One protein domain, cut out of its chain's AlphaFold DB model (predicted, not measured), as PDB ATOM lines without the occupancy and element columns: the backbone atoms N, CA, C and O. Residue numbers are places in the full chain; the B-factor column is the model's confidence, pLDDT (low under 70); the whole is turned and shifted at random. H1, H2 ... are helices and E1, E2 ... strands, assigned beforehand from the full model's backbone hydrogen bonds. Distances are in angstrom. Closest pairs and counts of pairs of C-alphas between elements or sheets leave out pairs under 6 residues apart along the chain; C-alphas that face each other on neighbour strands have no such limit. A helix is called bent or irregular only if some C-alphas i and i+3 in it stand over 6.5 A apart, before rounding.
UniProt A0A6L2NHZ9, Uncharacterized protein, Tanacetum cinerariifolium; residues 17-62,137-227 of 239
ATOM      1  N   TYR A  17      29.500 -20.760 105.671       49.69
ATOM      2  CA  TYR A  17      30.505 -20.421 104.638       49.69
ATOM      3  C   TYR A  17      31.684 -21.408 104.644       49.69
ATOM      4  O   TYR A  17      32.174 -21.818 103.590       49.69
ATOM      5  N   ASP A  18      32.080 -21.860 105.837       55.69
ATOM      6  CA  ASP A  18      33.157 -22.833 106.052       55.69
ATOM      7  C   ASP A  18      32.800 -24.252 105.543       55.69
ATOM      8  O   ASP A  18      33.647 -25.136 105.545       55.69
ATOM      9  N   GLN A  19      31.575 -24.517 105.056       60.00
ATOM     10  CA  GLN A  19      31.183 -25.843 104.534       60.00
ATOM     11  C   GLN A  19      31.885 -26.226 103.226       60.00
ATOM     12  O   GLN A  19      32.302 -27.376 103.086       60.00
ATOM     13  N   LYS A  20      32.067 -25.287 102.284       63.66
ATOM     14  CA  LYS A  20      32.820 -25.554 101.039       63.66
ATOM     15  C   LYS A  20      34.276 -25.915 101.351       63.66
ATOM     16  O   LYS A  20      34.808 -26.886 100.817       63.66
ATOM     17  N   ASP A  21      34.895 -25.152 102.247       64.69
ATOM     18  CA  ASP A  21      36.298 -25.317 102.623       64.69
ATOM     19  C   ASP A  21      36.509 -26.548 103.526       64.69
ATOM     20  O   ASP A  21      37.417 -27.338 103.288       64.69
ATOM     21  N   ASN A  22      35.621 -26.820 104.490       67.38
ATOM     22  CA  ASN A  22      35.668 -28.059 105.276       67.38
ATOM     23  C   ASN A  22      35.440 -29.316 104.431       67.38
ATOM     24  O   ASN A  22      36.108 -30.320 104.680       67.38
ATOM     25  N   LEU A  23      34.561 -29.283 103.422       67.19
ATOM     26  CA  LEU A  23      34.405 -30.406 102.492       67.19
ATOM     27  C   LEU A  23      35.703 -30.644 101.703       67.19
ATOM     28  O   LEU A  23      36.188 -31.775 101.664       67.19
ATOM     29  N   LEU A  24      36.317 -29.583 101.168       68.25
ATOM     30  CA  LEU A  24      37.598 -29.651 100.456       68.25
ATOM     31  C   LEU A  24      38.731 -30.179 101.358       68.25
ATOM     32  O   LEU A  24      39.384 -31.171 101.020       68.25
ATOM     33  N   LYS A  25      38.903 -29.593 102.552       71.88
ATOM     34  CA  LYS A  25      39.837 -30.043 103.600       71.88
ATOM     35  C   LYS A  25      39.614 -31.515 103.962       71.88
ATOM     36  O   LYS A  25      40.580 -32.264 104.100       71.88
ATOM     37  N   MET A  26      38.361 -31.955 104.102       68.62
ATOM     38  CA  MET A  26      38.011 -33.340 104.436       68.62
ATOM     39  C   MET A  26      38.348 -34.313 103.295       68.62
ATOM     40  O   MET A  26      38.920 -35.370 103.563       68.62
ATOM     41  N   MET A  27      38.059 -33.954 102.038       65.56
ATOM     42  CA  MET A  27      38.366 -34.778 100.857       65.56
ATOM     43  C   MET A  27      39.873 -34.885 100.573       65.56
ATOM     44  O   MET A  27      40.342 -35.951 100.161       65.56
ATOM     45  N   MET A  28      40.644 -33.824 100.842       66.38
ATOM     46  CA  MET A  28      42.111 -33.872 100.822       66.38
ATOM     47  C   MET A  28      42.655 -34.731 101.976       66.38
ATOM     48  O   MET A  28      43.508 -35.593 101.769       66.38
ATOM     49  N   LYS A  29      42.122 -34.570 103.197       70.69
ATOM     50  CA  LYS A  29      42.571 -35.312 104.392       70.69
ATOM     51  C   LYS A  29      42.286 -36.819 104.319       70.69
ATOM     52  O   LYS A  29      43.100 -37.610 104.793       70.69
ATOM     53  N   SER A  30      41.177 -37.238 103.706       65.38
ATOM     54  CA  SER A  30      40.869 -38.656 103.438       65.38
ATOM     55  C   SER A  30      41.680 -39.247 102.267       65.38
ATOM     56  O   SER A  30      41.724 -40.474 102.074       65.38
ATOM     57  N   LYS A  31      42.296 -38.376 101.452       62.16
ATOM     58  CA  LYS A  31      42.841 -38.669 100.118       62.16
ATOM     59  C   LYS A  31      41.810 -39.311  99.175       62.16
ATOM     60  O   LYS A  31      42.188 -40.022  98.250       62.16
ATOM     61  N   SER A  32      40.504 -39.146  99.420       59.44
ATOM     62  CA  SER A  32      39.464 -39.704  98.537       59.44
ATOM     63  C   SER A  32      39.346 -38.929  97.226       59.44
ATOM     64  O   SER A  32      38.906 -39.505  96.235       59.44
ATOM     65  N   TYR A  33      39.775 -37.661  97.221       56.81
ATOM     66  CA  TYR A  33      39.871 -36.811  96.031       56.81
ATOM     67  C   TYR A  33      40.803 -37.415  94.966       56.81
ATOM     68  O   TYR A  33      40.459 -37.469  93.789       56.81
ATOM     69  N   ASP A  34      41.955 -37.934  95.401       58.31
ATOM     70  CA  ASP A  34      43.009 -38.444  94.513       58.31
ATOM     71  C   ASP A  34      42.815 -39.923  94.142       58.31
ATOM     72  O   ASP A  34      43.256 -40.370  93.087       58.31
ATOM     73  N   LYS A  35      42.145 -40.700  95.007       65.62
ATOM     74  CA  LYS A  35      41.945 -42.152  94.830       65.62
ATOM     75  C   LYS A  35      40.888 -42.526  93.792       65.62
ATOM     76  O   LYS A  35      40.910 -43.656  93.316       65.62
ATOM     77  N   HIS A  36      39.924 -41.649  93.499       64.56
ATOM     78  CA  HIS A  36      38.785 -41.998  92.648       64.56
ATOM     79  C   HIS A  36      38.444 -40.863  91.665       64.56
ATOM     80  O   HIS A  36      37.649 -39.978  92.000       64.56
ATOM     81  N   PRO A  37      39.019 -40.866  90.443       71.94
ATOM     82  CA  PRO A  37      38.919 -39.735  89.519       71.94
ATOM     83  C   PRO A  37      37.478 -39.409  89.108       71.94
ATOM     84  O   PRO A  37      37.166 -38.246  88.880       71.94
ATOM     85  N   ALA A  38      36.569 -40.391  89.104       70.31
ATOM     86  CA  ALA A  38      35.148 -40.157  88.846       70.31
ATOM     87  C   ALA A  38      34.459 -39.309  89.937       70.31
ATOM     88  O   ALA A  38      33.584 -38.510  89.619       70.31
ATOM     89  N   HIS A  39      34.862 -39.420  91.213       65.56
ATOM     90  CA  HIS A  39      34.313 -38.565  92.279       65.56
ATOM     91  C   HIS A  39      34.813 -37.126  92.161       65.56
ATOM     92  O   HIS A  39      34.050 -36.191  92.391       65.56
ATOM     93  N   ARG A  40      36.081 -36.952  91.769       70.44
ATOM     94  CA  ARG A  40      36.646 -35.639  91.457       70.44
ATOM     95  C   ARG A  40      35.935 -35.004  90.262       70.44
ATOM     96  O   ARG A  40      35.445 -33.893  90.395       70.44
ATOM     97  N   ALA A  41      35.807 -35.721  89.145       76.81
ATOM     98  CA  ALA A  41      35.131 -35.220  87.948       76.81
ATOM     99  C   ALA A  41      33.668 -34.824  88.220       76.81
ATOM    100  O   ALA A  41      33.221 -33.785  87.746       76.81
ATOM    101  N   LEU A  42      32.942 -35.605  89.028       77.62
ATOM    102  CA  LEU A  42      31.561 -35.301  89.412       77.62
ATOM    103  C   LEU A  42      31.468 -34.063  90.325       77.62
ATOM    104  O   LEU A  42      30.540 -33.273  90.177       77.62
ATOM    105  N   TYR A  43      32.438 -33.850  91.223       71.50
ATOM    106  CA  TYR A  43      32.526 -32.627  92.030       71.50
ATOM    107  C   TYR A  43      32.907 -31.398  91.187       71.50
ATOM    108  O   TYR A  43      32.226 -30.378  91.264       71.50
ATOM    109  N   ASP A  44      33.948 -31.506  90.357       75.38
ATOM    110  CA  ASP A  44      34.418 -30.426  89.479       75.38
ATOM    111  C   ASP A  44      33.290 -29.995  88.508       75.38
ATOM    112  O   ASP A  44      33.030 -28.800  88.355       75.38
ATOM    113  N   ALA A  45      32.539 -30.950  87.939       81.12
ATOM    114  CA  ALA A  45      31.371 -30.683  87.093       81.12
ATOM    115  C   ALA A  45      30.192 -30.049  87.859       81.12
ATOM    116  O   ALA A  45      29.583 -29.101  87.364       81.12
ATOM    117  N   LEU A  46      29.886 -30.519  89.076       77.19
ATOM    118  CA  LEU A  46      28.847 -29.924  89.927       77.19
ATOM    119  C   LEU A  46      29.172 -28.461  90.268       77.19
ATOM    120  O   LEU A  46      28.295 -27.601  90.203       77.19
ATOM    121  N   VAL A  47      30.430 -28.168  90.612       74.19
ATOM    122  CA  VAL A  47      30.881 -26.802  90.915       74.19
ATOM    123  C   VAL A  47      30.792 -25.907  89.678       74.19
ATOM    124  O   VAL A  47      30.316 -24.782  89.800       74.19
ATOM    125  N   GLN A  48      31.180 -26.394  88.494       76.25
ATOM    126  CA  GLN A  48      31.039 -25.631  87.248       76.25
ATOM    127  C   GLN A  48      29.570 -25.370  86.887       76.25
ATOM    128  O   GLN A  48      29.225 -24.229  86.588       76.25
ATOM    129  N   SER A  49      28.692 -26.374  86.995       74.62
ATOM    130  CA  SER A  49      27.249 -26.211  86.755       74.62
ATOM    131  C   SER A  49      26.642 -25.137  87.662       74.62
ATOM    132  O   SER A  49      25.912 -24.273  87.190       74.62
ATOM    133  N   LEU A  50      26.997 -25.142  88.953       69.56
ATOM    134  CA  LEU A  50      26.512 -24.152  89.917       69.56
ATOM    135  C   LEU A  50      27.025 -22.728  89.649       69.56
ATOM    136  O   LEU A  50      26.367 -21.782  90.064       69.56
ATOM    137  N   ILE A  51      28.174 -22.561  88.984       68.69
ATOM    138  CA  ILE A  51      28.696 -21.242  88.582       68.69
ATOM    139  C   ILE A  51      27.954 -20.738  87.336       68.69
ATOM    140  O   ILE A  51      27.483 -19.603  87.321       68.69
ATOM    141  N   VAL A  52      27.775 -21.596  86.325       74.06
ATOM    142  CA  VAL A  52      27.027 -21.263  85.097       74.06
ATOM    143  C   VAL A  52      25.577 -20.860  85.418       74.06
ATOM    144  O   VAL A  52      25.086 -19.864  84.887       74.06
ATOM    145  N   ASP A  53      24.934 -21.558  86.360       68.44
ATOM    146  CA  ASP A  53      23.588 -21.250  86.872       68.44
ATOM    147  C   ASP A  53      23.481 -19.915  87.640       68.44
ATOM    148  O   ASP A  53      22.363 -19.423  87.853       68.44
ATOM    149  N   GLU A  54      24.601 -19.342  88.104       65.81
ATOM    150  CA  GLU A  54      24.645 -17.990  88.676       65.81
ATOM    151  C   GLU A  54      24.874 -16.925  87.596       65.81
ATOM    152  O   GLU A  54      24.210 -15.889  87.644       65.81
ATOM    153  N   ASP A  55      25.746 -17.174  86.614       67.06
ATOM    154  CA  ASP A  55      26.043 -16.227  85.527       67.06
ATOM    155  C   ASP A  55      24.843 -16.007  84.587       67.06
ATOM    156  O   ASP A  55      24.574 -14.873  84.178       67.06
ATOM    157  N   ASP A  56      24.079 -17.060  84.268       71.56
ATOM    158  CA  ASP A  56      22.879 -16.943  83.425       71.56
ATOM    159  C   ASP A  56      21.769 -16.106  84.092       71.56
ATOM    160  O   ASP A  56      21.139 -15.271  83.441       71.56
ATOM    161  N   MET A  57      21.594 -16.226  85.419       58.72
ATOM    162  CA  MET A  57      20.629 -15.407  86.174       58.72
ATOM    163  C   MET A  57      20.884 -13.904  86.033       58.72
ATOM    164  O   MET A  57      19.930 -13.123  86.040       58.72
ATOM    165  N   TYR A  58      22.152 -13.485  85.961       58.38
ATOM    166  CA  TYR A  58      22.485 -12.072  85.782       58.38
ATOM    167  C   TYR A  58      22.162 -11.616  84.351       58.38
ATOM    168  O   TYR A  58      21.487 -10.599  84.188       58.38
ATOM    169  N   LYS A  59      22.513 -12.411  83.331       61.03
ATOM    170  CA  LYS A  59      22.227 -12.105  81.913       61.03
ATOM    171  C   LYS A  59      20.732 -12.025  81.606       61.03
ATOM    172  O   LYS A  59      20.279 -11.064  80.986       61.03
ATOM    173  N   GLN A  60      19.933 -12.964  82.119       55.97
ATOM    174  CA  GLN A  60      18.476 -12.964  81.929       55.97
ATOM    175  C   GLN A  60      17.763 -11.719  82.493       55.97
ATOM    176  O   GLN A  60      16.595 -11.486  82.155       55.97
ATOM    177  N   LEU A  61      18.432 -10.940  83.352       49.44
ATOM    178  CA  LEU A  61      17.950  -9.668  83.887       49.44
ATOM    179  C   LEU A  61      18.269  -8.474  82.963       49.44
ATOM    180  O   LEU A  61      17.542  -7.478  82.985       49.44
ATOM    181  N   GLU A  62      19.333  -8.571  82.163       48.81
ATOM    182  CA  GLU A  62      19.863  -7.493  81.319       48.81
ATOM    183  C   GLU A  62      19.116  -7.407  79.979       48.81
ATOM    184  O   GLU A  62      18.548  -6.352  79.674       48.81
ATOM    185  N   ARG A 137      18.412  -5.101  94.743       70.00
ATOM    186  CA  ARG A 137      17.246  -4.760  95.554       70.00
ATOM    187  C   ARG A 137      16.933  -5.949  96.449       70.00
ATOM    188  O   ARG A 137      16.958  -7.094  96.011       70.00
ATOM    189  N   GLY A 138      16.690  -5.652  97.717       76.19
ATOM    190  CA  GLY A 138      16.399  -6.664  98.717       76.19
ATOM    191  C   GLY A 138      14.919  -6.769  99.043       76.19
ATOM    192  O   GLY A 138      14.140  -5.857  98.767       76.19
ATOM    193  N   VAL A 139      14.564  -7.867  99.701       81.56
ATOM    194  CA  VAL A 139      13.250  -8.076 100.316       81.56
ATOM    195  C   VAL A 139      13.298  -7.567 101.752       81.56
ATOM    196  O   VAL A 139      14.223  -7.895 102.498       81.56
ATOM    197  N   VAL A 140      12.302  -6.773 102.149       81.38
ATOM    198  CA  VAL A 140      12.102  -6.423 103.560       81.38
ATOM    199  C   VAL A 140      11.341  -7.562 104.232       81.38
ATOM    200  O   VAL A 140      10.247  -7.907 103.794       81.38
ATOM    201  N   TYR A 141      11.907  -8.130 105.292       81.88
ATOM    202  CA  TYR A 141      11.310  -9.222 106.061       81.88
ATOM    203  C   TYR A 141      11.323  -8.913 107.565       81.88
ATOM    204  O   TYR A 141      12.078  -8.052 108.028       81.88
ATOM    205  N   LEU A 142      10.485  -9.612 108.331       80.56
ATOM    206  CA  LEU A 142      10.467  -9.549 109.794       80.56
ATOM    207  C   LEU A 142      11.355 -10.661 110.371       80.56
ATOM    208  O   LEU A 142      11.202 -11.835 110.029       80.56
ATOM    209  N   ASN A 143      12.295 -10.298 111.244       79.12
ATOM    210  CA  ASN A 143      13.019 -11.272 112.063       79.12
ATOM    211  C   ASN A 143      12.123 -11.761 113.224       79.12
ATOM    212  O   ASN A 143      11.048 -11.220 113.453       79.12
ATOM    213  N   LYS A 144      12.589 -12.750 113.997       77.19
ATOM    214  CA  LYS A 144      11.900 -13.325 115.173       77.19
ATOM    215  C   LYS A 144      11.483 -12.302 116.247       77.19
ATOM    216  O   LYS A 144      10.643 -12.627 117.072       77.19
ATOM    217  N   ASP A 145      12.082 -11.113 116.228       83.31
ATOM    218  CA  ASP A 145      11.839 -10.009 117.162       83.31
ATOM    219  C   ASP A 145      10.885  -8.935 116.576       83.31
ATOM    220  O   ASP A 145      10.939  -7.781 117.002       83.31
ATOM    221  N   ASP A 146      10.163  -9.240 115.490       81.69
ATOM    222  CA  ASP A 146       9.342  -8.323 114.665       81.69
ATOM    223  C   ASP A 146      10.071  -7.075 114.114       81.69
ATOM    224  O   ASP A 146       9.487  -6.148 113.545       81.69
ATOM    225  N   LYS A 147      11.402  -7.074 114.202       82.50
ATOM    226  CA  LYS A 147      12.287  -6.073 113.599       82.50
ATOM    227  C   LYS A 147      12.359  -6.282 112.086       82.50
ATOM    228  O   LYS A 147      12.614  -7.394 111.619       82.50
ATOM    229  N   LYS A 148      12.191  -5.197 111.324       83.31
ATOM    230  CA  LYS A 148      12.299  -5.174 109.857       83.31
ATOM    231  C   LYS A 148      13.766  -5.167 109.417       83.31
ATOM    232  O   LYS A 148      14.515  -4.274 109.805       83.31
ATOM    233  N   TYR A 149      14.150  -6.117 108.568       83.94
ATOM    234  CA  TYR A 149      15.481  -6.228 107.960       83.94
ATOM    235  C   TYR A 149      15.380  -6.298 106.434       83.94
ATOM    236  O   TYR A 149      14.394  -6.794 105.899       83.94
ATOM    237  N   LEU A 150      16.416  -5.829 105.730       86.81
ATOM    238  CA  LEU A 150      16.519  -5.896 104.269       86.81
ATOM    239  C   LEU A 150      17.482  -7.018 103.855       86.81
ATOM    240  O   LEU A 150      18.694  -6.887 104.016       86.81
ATOM    241  N   MET A 151      16.957  -8.100 103.280       87.19
ATOM    242  CA  MET A 151      17.751  -9.176 102.681       87.19
ATOM    243  C   MET A 151      18.084  -8.817 101.229       87.19
ATOM    244  O   MET A 151      17.219  -8.926 100.363       87.19
ATOM    245  N   ARG A 152      19.315  -8.373 100.950       88.69
ATOM    246  CA  ARG A 152      19.793  -8.077  99.582       88.69
ATOM    247  C   ARG A 152      20.209  -9.354  98.848       88.69
ATOM    248  O   ARG A 152      20.740 -10.270  99.473       88.69
ATOM    249  N   ALA A 153      20.017  -9.403  97.526       84.75
ATOM    250  CA  ALA A 153      20.296 -10.595  96.710       84.75
ATOM    251  C   ALA A 153      21.749 -11.097  96.835       84.75
ATOM    252  O   ALA A 153      21.991 -12.296  96.959       84.75
ATOM    253  N   ASN A 154      22.711 -10.173  96.896       83.25
ATOM    254  CA  ASN A 154      24.134 -10.462  97.083       83.25
ATOM    255  C   ASN A 154      24.523 -10.803  98.537       83.25
ATOM    256  O   ASN A 154      25.703 -10.970  98.827       83.25
ATOM    257  N   GLU A 155      23.564 -10.881  99.462       87.06
ATOM    258  CA  GLU A 155      23.785 -11.229 100.871       87.06
ATOM    259  C   GLU A 155      22.974 -12.448 101.327       87.06
ATOM    260  O   GLU A 155      23.126 -12.871 102.471       87.06
ATOM    261  N   VAL A 156      22.171 -13.059 100.446       88.44
ATOM    262  CA  VAL A 156      21.367 -14.268 100.731       88.44
ATOM    263  C   VAL A 156      22.226 -15.387 101.346       88.44
ATOM    264  O   VAL A 156      21.792 -16.051 102.287       88.44
ATOM    265  N   TYR A 157      23.488 -15.524 100.915       84.31
ATOM    266  CA  TYR A 157      24.439 -16.509 101.450       84.31
ATOM    267  C   TYR A 157      24.780 -16.339 102.943       84.31
ATOM    268  O   TYR A 157      25.272 -17.290 103.549       84.31
ATOM    269  N   LYS A 158      24.538 -15.164 103.547       88.94
ATOM    270  CA  LYS A 158      24.838 -14.880 104.966       88.94
ATOM    271  C   LYS A 158      23.764 -15.402 105.923       88.94
ATOM    272  O   LYS A 158      24.017 -15.523 107.119       88.94
ATOM    273  N   PHE A 159      22.556 -15.679 105.431       87.06
ATOM    274  CA  PHE A 159      21.422 -16.078 106.266       87.06
ATOM    275  C   PHE A 159      21.342 -17.602 106.373       87.06
ATOM    276  O   PHE A 159      21.429 -18.300 105.364       87.06
ATOM    277  N   GLY A 160      21.146 -18.131 107.582       86.31
ATOM    278  CA  GLY A 160      20.978 -19.573 107.803       86.31
ATOM    279  C   GLY A 160      19.664 -20.120 107.227       86.31
ATOM    280  O   GLY A 160      18.671 -19.395 107.107       86.31
ATOM    281  N   ASP A 161      19.648 -21.416 106.905       86.06
ATOM    282  CA  ASP A 161      18.562 -22.090 106.164       86.06
ATOM    283  C   ASP A 161      17.160 -21.842 106.755       86.06
ATOM    284  O   ASP A 161      16.206 -21.583 106.024       86.06
ATOM    285  N   GLY A 162      17.027 -21.846 108.086       86.69
ATOM    286  CA  GLY A 162      15.749 -21.609 108.771       86.69
ATOM    287  C   GLY A 162      15.187 -20.186 108.629       86.69
ATOM    288  O   GLY A 162      13.983 -19.996 108.791       86.69
ATOM    289  N   THR A 163      16.024 -19.194 108.309       88.44
ATOM    290  CA  THR A 163      15.578 -17.834 107.958       88.44
ATOM    291  C   THR A 163      15.222 -17.761 106.477       88.44
ATOM    292  O   THR A 163      14.180 -17.212 106.129       88.44
ATOM    293  N   LEU A 164      16.047 -18.362 105.613       90.62
ATOM    294  CA  LEU A 164      15.806 -18.422 104.169       90.62
ATOM    295  C   LEU A 164      14.477 -19.110 103.827       90.62
ATOM    296  O   LEU A 164      13.723 -18.585 103.014       90.62
ATOM    297  N   ILE A 165      14.153 -20.226 104.490       90.19
ATOM    298  CA  ILE A 165      12.868 -20.925 104.332       90.19
ATOM    299  C   ILE A 165      11.698 -20.003 104.704       90.19
ATOM    300  O   ILE A 165      10.805 -19.809 103.889       90.19
ATOM    301  N   LYS A 166      11.735 -19.343 105.871       88.31
ATOM    302  CA  LYS A 166      10.667 -18.411 106.282       88.31
ATOM    303  C   LYS A 166      10.469 -17.252 105.303       88.31
ATOM    304  O   LYS A 166       9.335 -16.868 105.041       88.31
ATOM    305  N   VAL A 167      11.558 -16.684 104.777       88.50
ATOM    306  CA  VAL A 167      11.473 -15.585 103.804       88.50
ATOM    307  C   VAL A 167      10.949 -16.086 102.459       88.50
ATOM    308  O   VAL A 167      10.100 -15.418 101.881       88.50
ATOM    309  N   ARG A 168      11.368 -17.275 101.994       91.19
ATOM    310  CA  ARG A 168      10.775 -17.934 100.819       91.19
ATOM    311  C   ARG A 168       9.267 -18.089 100.998       91.19
ATOM    312  O   ARG A 168       8.531 -17.579 100.170       91.19
ATOM    313  N   ASP A 169       8.827 -18.728 102.077       88.19
ATOM    314  CA  ASP A 169       7.416 -19.077 102.298       88.19
ATOM    315  C   ASP A 169       6.530 -17.820 102.413       88.19
ATOM    316  O   ASP A 169       5.420 -17.784 101.888       88.19
ATOM    317  N   GLN A 170       7.052 -16.745 103.019       85.88
ATOM    318  CA  GLN A 170       6.379 -15.444 103.059       85.88
ATOM    319  C   GLN A 170       6.297 -14.773 101.675       85.88
ATOM    320  O   GLN A 170       5.296 -14.121 101.380       85.88
ATOM    321  N   LEU A 171       7.330 -14.896 100.830       86.56
ATOM    322  CA  LEU A 171       7.310 -14.367  99.461       86.56
ATOM    323  C   LEU A 171       6.352 -15.155  98.565       86.56
ATOM    324  O   LEU A 171       5.592 -14.535  97.834       86.56
ATOM    325  N   ASP A 172       6.368 -16.483  98.664       86.19
ATOM    326  CA  ASP A 172       5.504 -17.437  97.950       86.19
ATOM    327  C   ASP A 172       4.018 -17.128  98.268       86.19
ATOM    328  O   ASP A 172       3.218 -16.865  97.370       86.19
ATOM    329  N   TYR A 173       3.682 -16.957  99.558       83.00
ATOM    330  CA  TYR A 173       2.364 -16.490 100.015       83.00
ATOM    331  C   TYR A 173       1.996 -15.090  99.484       83.00
ATOM    332  O   TYR A 173       0.884 -14.888  98.999       83.00
ATOM    333  N   MET A 174       2.897 -14.102  99.541       77.25
ATOM    334  CA  MET A 174       2.607 -12.759  99.002       77.25
ATOM    335  C   MET A 174       2.463 -12.741  97.472       77.25
ATOM    336  O   MET A 174       1.740 -11.894  96.953       77.25
ATOM    337  N   PHE A 175       3.136 -13.650  96.765       76.62
ATOM    338  CA  PHE A 175       3.073 -13.777  95.312       76.62
ATOM    339  C   PHE A 175       1.720 -14.352  94.876       76.62
ATOM    340  O   PHE A 175       1.021 -13.717  94.090       76.62
ATOM    341  N   HIS A 176       1.285 -15.465  95.473       76.06
ATOM    342  CA  HIS A 176      -0.011 -16.066  95.147       76.06
ATOM    343  C   HIS A 176      -1.210 -15.205  95.582       76.06
ATOM    344  O   HIS A 176      -2.174 -15.079  94.833       76.06
ATOM    345  N   ASN A 177      -1.156 -14.511  96.727       69.06
ATOM    346  CA  ASN A 177      -2.231 -13.566  97.080       69.06
ATOM    347  C   ASN A 177      -2.307 -12.359  96.127       69.06
ATOM    348  O   ASN A 177      -3.387 -11.818  95.901       69.06
ATOM    349  N   LEU A 178      -1.185 -11.964  95.514       62.50
ATOM    350  CA  LEU A 178      -1.173 -10.927  94.483       62.50
ATOM    351  C   LEU A 178      -1.792 -11.409  93.160       62.50
ATOM    352  O   LEU A 178      -2.458 -10.619  92.498       62.50
ATOM    353  N   GLU A 179      -1.629 -12.685  92.797       59.25
ATOM    354  CA  GLU A 179      -2.381 -13.308  91.692       59.25
ATOM    355  C   GLU A 179      -3.893 -13.341  91.992       59.25
ATOM    356  O   GLU A 179      -4.707 -13.161  91.090       59.25
ATOM    357  N   LEU A 180      -4.267 -13.462  93.272       55.84
ATOM    358  CA  LEU A 180      -5.642 -13.321  93.773       55.84
ATOM    359  C   LEU A 180      -6.094 -11.855  93.982       55.84
ATOM    360  O   LEU A 180      -7.215 -11.618  94.429       55.84
ATOM    361  N   GLY A 181      -5.257 -10.863  93.655       50.12
ATOM    362  CA  GLY A 181      -5.613  -9.438  93.614       50.12
ATOM    363  C   GLY A 181      -5.651  -8.675  94.948       50.12
ATOM    364  O   GLY A 181      -5.823  -7.455  94.924       50.12
ATOM    365  N   TYR A 182      -5.445  -9.327  96.099       53.00
ATOM    366  CA  TYR A 182      -5.536  -8.703  97.430       53.00
ATOM    367  C   TYR A 182      -4.241  -8.876  98.240       53.00
ATOM    368  O   TYR A 182      -3.561  -9.893  98.153       53.00
ATOM    369  N   ASN A 183      -3.863  -7.871  99.041       53.53
ATOM    370  CA  ASN A 183      -2.631  -7.928  99.837       53.53
ATOM    371  C   ASN A 183      -2.756  -7.179 101.176       53.53
ATOM    372  O   ASN A 183      -2.460  -5.985 101.271       53.53
ATOM    373  N   ASP A 184      -3.122  -7.917 102.226       54.06
ATOM    374  CA  ASP A 184      -3.271  -7.416 103.603       54.06
ATOM    375  C   ASP A 184      -1.967  -6.870 104.213       54.06
ATOM    376  O   ASP A 184      -1.992  -6.083 105.159       54.06
ATOM    377  N   VAL A 185      -0.807  -7.255 103.666       56.12
ATOM    378  CA  VAL A 185       0.516  -6.812 104.140       56.12
ATOM    379  C   VAL A 185       0.879  -5.429 103.577       56.12
ATOM    380  O   VAL A 185       1.632  -4.680 104.207       56.12
ATOM    381  N   MET A 186       0.339  -5.054 102.409       59.62
ATOM    382  CA  MET A 186       0.556  -3.747 101.769       59.62
ATOM    383  C   MET A 186      -0.739  -3.114 101.203       59.62
ATOM    384  O   MET A 186      -0.766  -2.706 100.041       59.62
ATOM    385  N   PRO A 187      -1.786  -2.890 102.024       56.69
ATOM    386  CA  PRO A 187      -3.106  -2.426 101.568       56.69
ATOM    387  C   PRO A 187      -3.133  -0.980 101.032       56.69
ATOM    388  O   PRO A 187      -4.187  -0.466 100.675       56.69
ATOM    389  N   LYS A 188      -1.986  -0.285 100.996       58.28
ATOM    390  CA  LYS A 188      -1.862   1.112 100.540       58.28
ATOM    391  C   LYS A 188      -1.345   1.262  99.106       58.28
ATOM    392  O   LYS A 188      -1.277   2.389  98.620       58.28
ATOM    393  N   ARG A 189      -0.917   0.176  98.448       66.88
ATOM    394  CA  ARG A 189      -0.370   0.213  97.082       66.88
ATOM    395  C   ARG A 189      -0.376  -1.176  96.438       66.88
ATOM    396  O   ARG A 189       0.276  -2.084  96.943       66.88
ATOM    397  N   ALA A 190      -1.011  -1.294  95.272       63.66
ATOM    398  CA  ALA A 190      -0.863  -2.464  94.411       63.66
ATOM    399  C   ALA A 190       0.603  -2.646  93.971       63.66
ATOM    400  O   ALA A 190       1.313  -1.674  93.686       63.66
ATOM    401  N   TRP A 191       1.059  -3.897  93.915       71.38
ATOM    402  CA  TRP A 191       2.396  -4.226  93.425       71.38
ATOM    403  C   TRP A 191       2.518  -3.906  91.935       71.38
ATOM    404  O   TRP A 191       1.593  -4.131  91.160       71.38
ATOM    405  N   THR A 192       3.684  -3.421  91.515       76.06
ATOM    406  CA  THR A 192       3.981  -3.257  90.087       76.06
ATOM    407  C   THR A 192       4.610  -4.529  89.521       76.06
ATOM    408  O   THR A 192       5.239  -5.302  90.247       76.06
ATOM    409  N   GLY A 193       4.572  -4.696  88.195       77.88
ATOM    410  CA  GLY A 193       5.305  -5.772  87.512       77.88
ATOM    411  C   GLY A 193       6.823  -5.767  87.771       77.88
ATOM    412  O   GLY A 193       7.490  -6.781  87.574       77.88
ATOM    413  N   LYS A 194       7.389  -4.654  88.265       80.06
ATOM    414  CA  LYS A 194       8.783  -4.595  88.731       80.06
ATOM    415  C   LYS A 194       8.966  -5.239  90.107       80.06
ATOM    416  O   LYS A 194       9.994  -5.868  90.336       80.06
ATOM    417  N   ASP A 195       7.981  -5.116  90.990       76.81
ATOM    418  CA  ASP A 195       8.005  -5.686  92.341       76.81
ATOM    419  C   ASP A 195       7.752  -7.208  92.297       76.81
ATOM    420  O   ASP A 195       8.430  -7.969  92.990       76.81
ATOM    421  N   GLN A 196       6.881  -7.658  91.379       78.75
ATOM    422  CA  GLN A 196       6.715  -9.070  91.004       78.75
ATOM    423  C   GLN A 196       8.030  -9.682  90.498       78.75
ATOM    424  O   GLN A 196       8.539 -10.624  91.107       78.75
ATOM    425  N   LYS A 197       8.631  -9.112  89.436       82.56
ATOM    426  CA  LYS A 197       9.915  -9.586  88.877       82.56
ATOM    427  C   LYS A 197      11.030  -9.611  89.930       82.56
ATOM    428  O   LYS A 197      11.785 -10.577  90.005       82.56
ATOM    429  N   GLN A 198      11.104  -8.585  90.782       82.19
ATOM    430  CA  GLN A 198      12.091  -8.513  91.859       82.19
ATOM    431  C   GLN A 198      11.911  -9.615  92.913       82.19
ATOM    432  O   GLN A 198      12.899 -10.135  93.438       82.19
ATOM    433  N   THR A 199      10.661  -9.957  93.224       83.44
ATOM    434  CA  THR A 199      10.315 -10.987  94.208       83.44
ATOM    435  C   THR A 199      10.536 -12.388  93.658       83.44
ATOM    436  O   THR A 199      11.122 -13.206  94.360       83.44
ATOM    437  N   ALA A 200      10.182 -12.640  92.394       84.44
ATOM    438  CA  ALA A 200      10.498 -13.891  91.707       84.44
ATOM    439  C   ALA A 200      12.017 -14.152  91.685       84.44
ATOM    440  O   ALA A 200      12.459 -15.208  92.132       84.44
ATOM    441  N   PHE A 201      12.824 -13.157  91.297       86.44
ATOM    442  CA  PHE A 201      14.293 -13.239  91.316       86.44
ATOM    443  C   PHE A 201      14.864 -13.518  92.720       86.44
ATOM    444  O   PHE A 201      15.743 -14.362  92.894       86.44
ATOM    445  N   MET A 202      14.345 -12.840  93.750       88.75
ATOM    446  CA  MET A 202      14.764 -13.076  95.138       88.75
ATOM    447  C   MET A 202      14.358 -14.468  95.636       88.75
ATOM    448  O   MET A 202      15.156 -15.138  96.291       88.75
ATOM    449  N   MET A 203      13.157 -14.929  95.291       89.69
ATOM    450  CA  MET A 203      12.683 -16.277  95.593       89.69
ATOM    451  C   MET A 203      13.532 -17.346  94.893       89.69
ATOM    452  O   MET A 203      13.904 -18.324  95.540       89.69
ATOM    453  N   GLU A 204      13.898 -17.153  93.624       89.19
ATOM    454  CA  GLU A 204      14.799 -18.051  92.891       89.19
ATOM    455  C   GLU A 204      16.181 -18.108  93.556       89.19
ATOM    456  O   GLU A 204      16.667 -19.196  93.866       89.19
ATOM    457  N   LYS A 205      16.786 -16.953  93.879       89.50
ATOM    458  CA  LYS A 205      18.102 -16.910  94.539       89.50
ATOM    459  C   LYS A 205      18.085 -17.598  95.908       89.50
ATOM    460  O   LYS A 205      19.054 -18.272  96.270       89.50
ATOM    461  N   ILE A 206      16.978 -17.495  96.650       90.12
ATOM    462  CA  ILE A 206      16.767 -18.232  97.905       90.12
ATOM    463  C   ILE A 206      16.600 -19.742  97.642       90.12
ATOM    464  O   ILE A 206      17.274 -20.537  98.303       90.12
ATOM    465  N   LYS A 207      15.766 -20.149  96.668       89.75
ATOM    466  CA  LYS A 207      15.560 -21.561  96.276       89.75
ATOM    467  C   LYS A 207      16.899 -22.208  95.843       89.75
ATOM    468  O   LYS A 207      17.265 -23.242  96.404       89.75
ATOM    469  N   LYS A 208      17.699 -21.554  94.985       87.94
ATOM    470  CA  LYS A 208      19.058 -21.989  94.576       87.94
ATOM    471  C   LYS A 208      20.062 -22.051  95.741       87.94
ATOM    472  O   LYS A 208      20.809 -23.026  95.848       87.94
ATOM    473  N   THR A 209      20.059 -21.073  96.656       86.88
ATOM    474  CA  THR A 209      20.952 -21.084  97.841       86.88
ATOM    475  C   THR A 209      20.653 -22.271  98.765       86.88
ATOM    476  O   THR A 209      21.574 -22.961  99.208       86.88
ATOM    477  N   LEU A 210      19.368 -22.542  99.025       89.69
ATOM    478  CA  LEU A 210      18.926 -23.684  99.831       89.69
ATOM    479  C   LEU A 210      19.260 -25.027  99.162       89.69
ATOM    480  O   LEU A 210      19.759 -25.927  99.837       89.69
ATOM    481  N   LEU A 211      19.043 -25.149  97.847       87.06
ATOM    482  CA  LEU A 211      19.386 -26.348  97.074       87.06
ATOM    483  C   LEU A 211      20.890 -26.652  97.146       87.06
ATOM    484  O   LEU A 211      21.280 -27.760  97.515       87.06
ATOM    485  N   THR A 212      21.729 -25.647  96.887       83.44
ATOM    486  CA  THR A 212      23.196 -25.762  96.918       83.44
ATOM    487  C   THR A 212      23.699 -26.261  98.275       83.44
ATOM    488  O   THR A 212      24.479 -27.213  98.342       83.44
ATOM    489  N   ARG A 213      23.203 -25.678  99.377       85.38
ATOM    490  CA  ARG A 213      23.534 -26.132 100.740       85.38
ATOM    491  C   ARG A 213      23.004 -27.536 101.036       85.38
ATOM    492  O   ARG A 213      23.702 -28.312 101.682       85.38
ATOM    493  N   GLY A 214      21.807 -27.882 100.559       84.94
ATOM    494  CA  GLY A 214      21.240 -29.227 100.699       84.94
ATOM    495  C   GLY A 214      22.103 -30.301 100.029       84.94
ATOM    496  O   GLY A 214      22.413 -31.319 100.650       84.94
ATOM    497  N   ILE A 215      22.561 -30.038  98.801       81.44
ATOM    498  CA  ILE A 215      23.479 -30.918  98.060       81.44
ATOM    499  C   ILE A 215      24.817 -31.045  98.804       81.44
ATOM    500  O   ILE A 215      25.274 -32.162  99.044       81.44
ATOM    501  N   MET A 216      25.413 -29.933  99.250       82.31
ATOM    502  CA  MET A 216      26.684 -29.949  99.992       82.31
ATOM    503  C   MET A 216      26.589 -30.736 101.306       82.31
ATOM    504  O   MET A 216      27.441 -31.584 101.564       82.31
ATOM    505  N   LYS A 217      25.522 -30.541 102.092       80.31
ATOM    506  CA  LYS A 217      25.281 -31.272 103.351       80.31
ATOM    507  C   LYS A 217      25.035 -32.773 103.105       80.31
ATOM    508  O   LYS A 217      25.445 -33.602 103.918       80.31
ATOM    509  N   SER A 218      24.441 -33.143 101.965       75.62
ATOM    510  CA  SER A 218      24.312 -34.543 101.527       75.62
ATOM    511  C   SER A 218      25.673 -35.165 101.170       75.62
ATOM    512  O   SER A 218      26.028 -36.225 101.692       75.62
ATOM    513  N   LEU A 219      26.482 -34.471 100.359       76.38
ATOM    514  CA  LEU A 219      27.831 -34.901  99.963       76.38
ATOM    515  C   LEU A 219      28.786 -35.027 101.160       76.38
ATOM    516  O   LEU A 219      29.524 -36.007 101.255       76.38
ATOM    517  N   GLU A 220      28.741 -34.085 102.105       75.00
ATOM    518  CA  GLU A 220      29.537 -34.116 103.341       75.00
ATOM    519  C   GLU A 220      29.253 -35.382 104.166       75.00
ATOM    520  O   GLU A 220      30.170 -35.999 104.719       75.00
ATOM    521  N   CYS A 221      27.989 -35.809 104.220       69.00
ATOM    522  CA  CYS A 221      27.600 -37.020 104.932       69.00
ATOM    523  C   CYS A 221      27.954 -38.300 104.161       69.00
ATOM    524  O   CYS A 221      28.409 -39.259 104.785       69.00
ATOM    525  N   PHE A 222      27.809 -38.300 102.829       67.88
ATOM    526  CA  PHE A 222      28.213 -39.409 101.954       67.88
ATOM    527  C   PHE A 222      29.724 -39.679 102.040       67.88
ATOM    528  O   PHE A 222      30.135 -40.800 102.339       67.88
ATOM    529  N   VAL A 223      30.555 -38.643 101.875       69.19
ATOM    530  CA  VAL A 223      32.023 -38.739 101.998       69.19
ATOM    531  C   VAL A 223      32.448 -39.031 103.443       69.19
ATOM    532  O   VAL A 223      33.395 -39.780 103.671       69.19
ATOM    533  N   GLY A 224      31.750 -38.456 104.426       69.19
ATOM    534  CA  GLY A 224      32.053 -38.614 105.850       69.19
ATOM    535  C   GLY A 224      31.490 -39.876 106.515       69.19
ATOM    536  O   GLY A 224      31.634 -40.006 107.729       69.19
ATOM    537  N   GLY A 225      30.803 -40.763 105.782       68.62
ATOM    538  CA  GLY A 225      30.198 -41.993 106.317       68.62
ATOM    539  C   GLY A 225      29.118 -41.782 107.392       68.62
ATOM    540  O   GLY A 225      28.774 -42.717 108.121       68.62
ATOM    541  N   ARG A 226      28.584 -40.563 107.535       65.00
ATOM    542  CA  ARG A 226      27.622 -40.201 108.587       65.00
ATOM    543  C   ARG A 226      26.201 -40.544 108.138       65.00
ATOM    544  O   ARG A 226      25.742 -40.061 107.109       65.00
ATOM    545  N   LYS A 227      25.474 -41.342 108.934       57.91
ATOM    546  CA  LYS A 227      24.050 -41.635 108.686       57.91
ATOM    547  C   LYS A 227      23.233 -40.344 108.733       57.91
ATOM    548  O   LYS A 227      23.174 -39.682 109.767       57.91
TER     549      LYS A 227
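AT A GLANCE: This is residues 17 to 62 and 137 to 227 of the 239 residues of an uncharacterized protein of Tanacetum cinerariifolium (UniProt A0A6L2NHZ9). One long helix, H6, runs along the length of an elongated body; H5 folds back along its first half as a helical hairpin, H4 packs on its middle and H1 on its last part. A second long helix, H3, runs beside H6 with little contact, joined to H1 through short H2, while a small two-stranded hairpin, E1 and E2, comes near H5 and H6. The printed part has 137 residues, with named elements in the order H1 H2 H3 E1 E2 H4 H5 H6; the sheet E1 - E2 is antiparallel and the class is mostly helix. The whole is loose, with a radius of gyration of the C-alphas of 18.8 A and spans of 62 by 36 by 22 A.

HOW THE PARTS SIT: Start at H1, residues 17 to 29: it touches residues 216 to 223 alone of H6, residues 193 to 223, the closest C-alphas being Leu 23 and Glu 220, 6.2 A, at a shallow tilt of 27 degrees, the same way. H2, residues 32 to 35, and H3, residues 37 to 62, only just touch, with 3 pairs of C-alphas within 8 A, only at the corner; the closest are Tyr 33 and Arg 40, 5.7 A. H3 is close to H6 but not clearly touching, closest C-alphas Leu 50 and Thr 212, 7.9 A, at a shallow tilt of 8 degrees, opposite ways. Next find the hairpin of E1, residues 139 to 142, and E2, residues 148 to 151, antiparallel at 142 degrees, with N 139 and O 151 within hydrogen-bond range at 2.9 A. H4, residues 153 to 158, touches residues 202 to 209 alone of H6, closest C-alphas Ala 153 and Met 202, 6.3 A. H5, residues 161 to 179, touches residues 196 to 210 alone of H6, closest C-alphas Arg 168 and Met 203, 5.8 A, at a shallow tilt of 33 degrees, only just short of steep, opposite ways. Every O i to N i+4 pair is within hydrogen-bond range in H6, against 8 of 9 in H1, 17 of 22 in H3, 14 of 15 in H5 and 0 of 2 in H4, where 1 of 3 O i to N i+3 pairs is; H2 is too short for an O i to N i+4 pair.

IN THESE COORDINATES: Find C-alpha 17 at (30.505, -20.421, 104.638), where H1 begins; it runs 19.2 A. H3 runs 38.3 A to C-alpha 62 at (19.863, -7.493, 81.319). H5 spans 26.9 A, and H6 spans 44.8 A to C-alpha 223 at (32.023, -38.739, 101.998). H1 is only just irregular, with C-alphas 17 and 20 6.7 A apart, and H4 is irregular, with C-alphas 154 and 157 7.5 A apart.

THE WHOLE: Lys 35 and Lys 188 have the C-alphas farthest apart, 61.8 A. Residues 63 to 136 are not printed, and C-alphas 62 and 137 are 14.7 A apart across this cut. The link from H5 to H6, residues 180 to 192, is long. Mean pLDDT of the printed part is 74.4; 51 residues are under 70, among them 177 to 190 and 221 to 227.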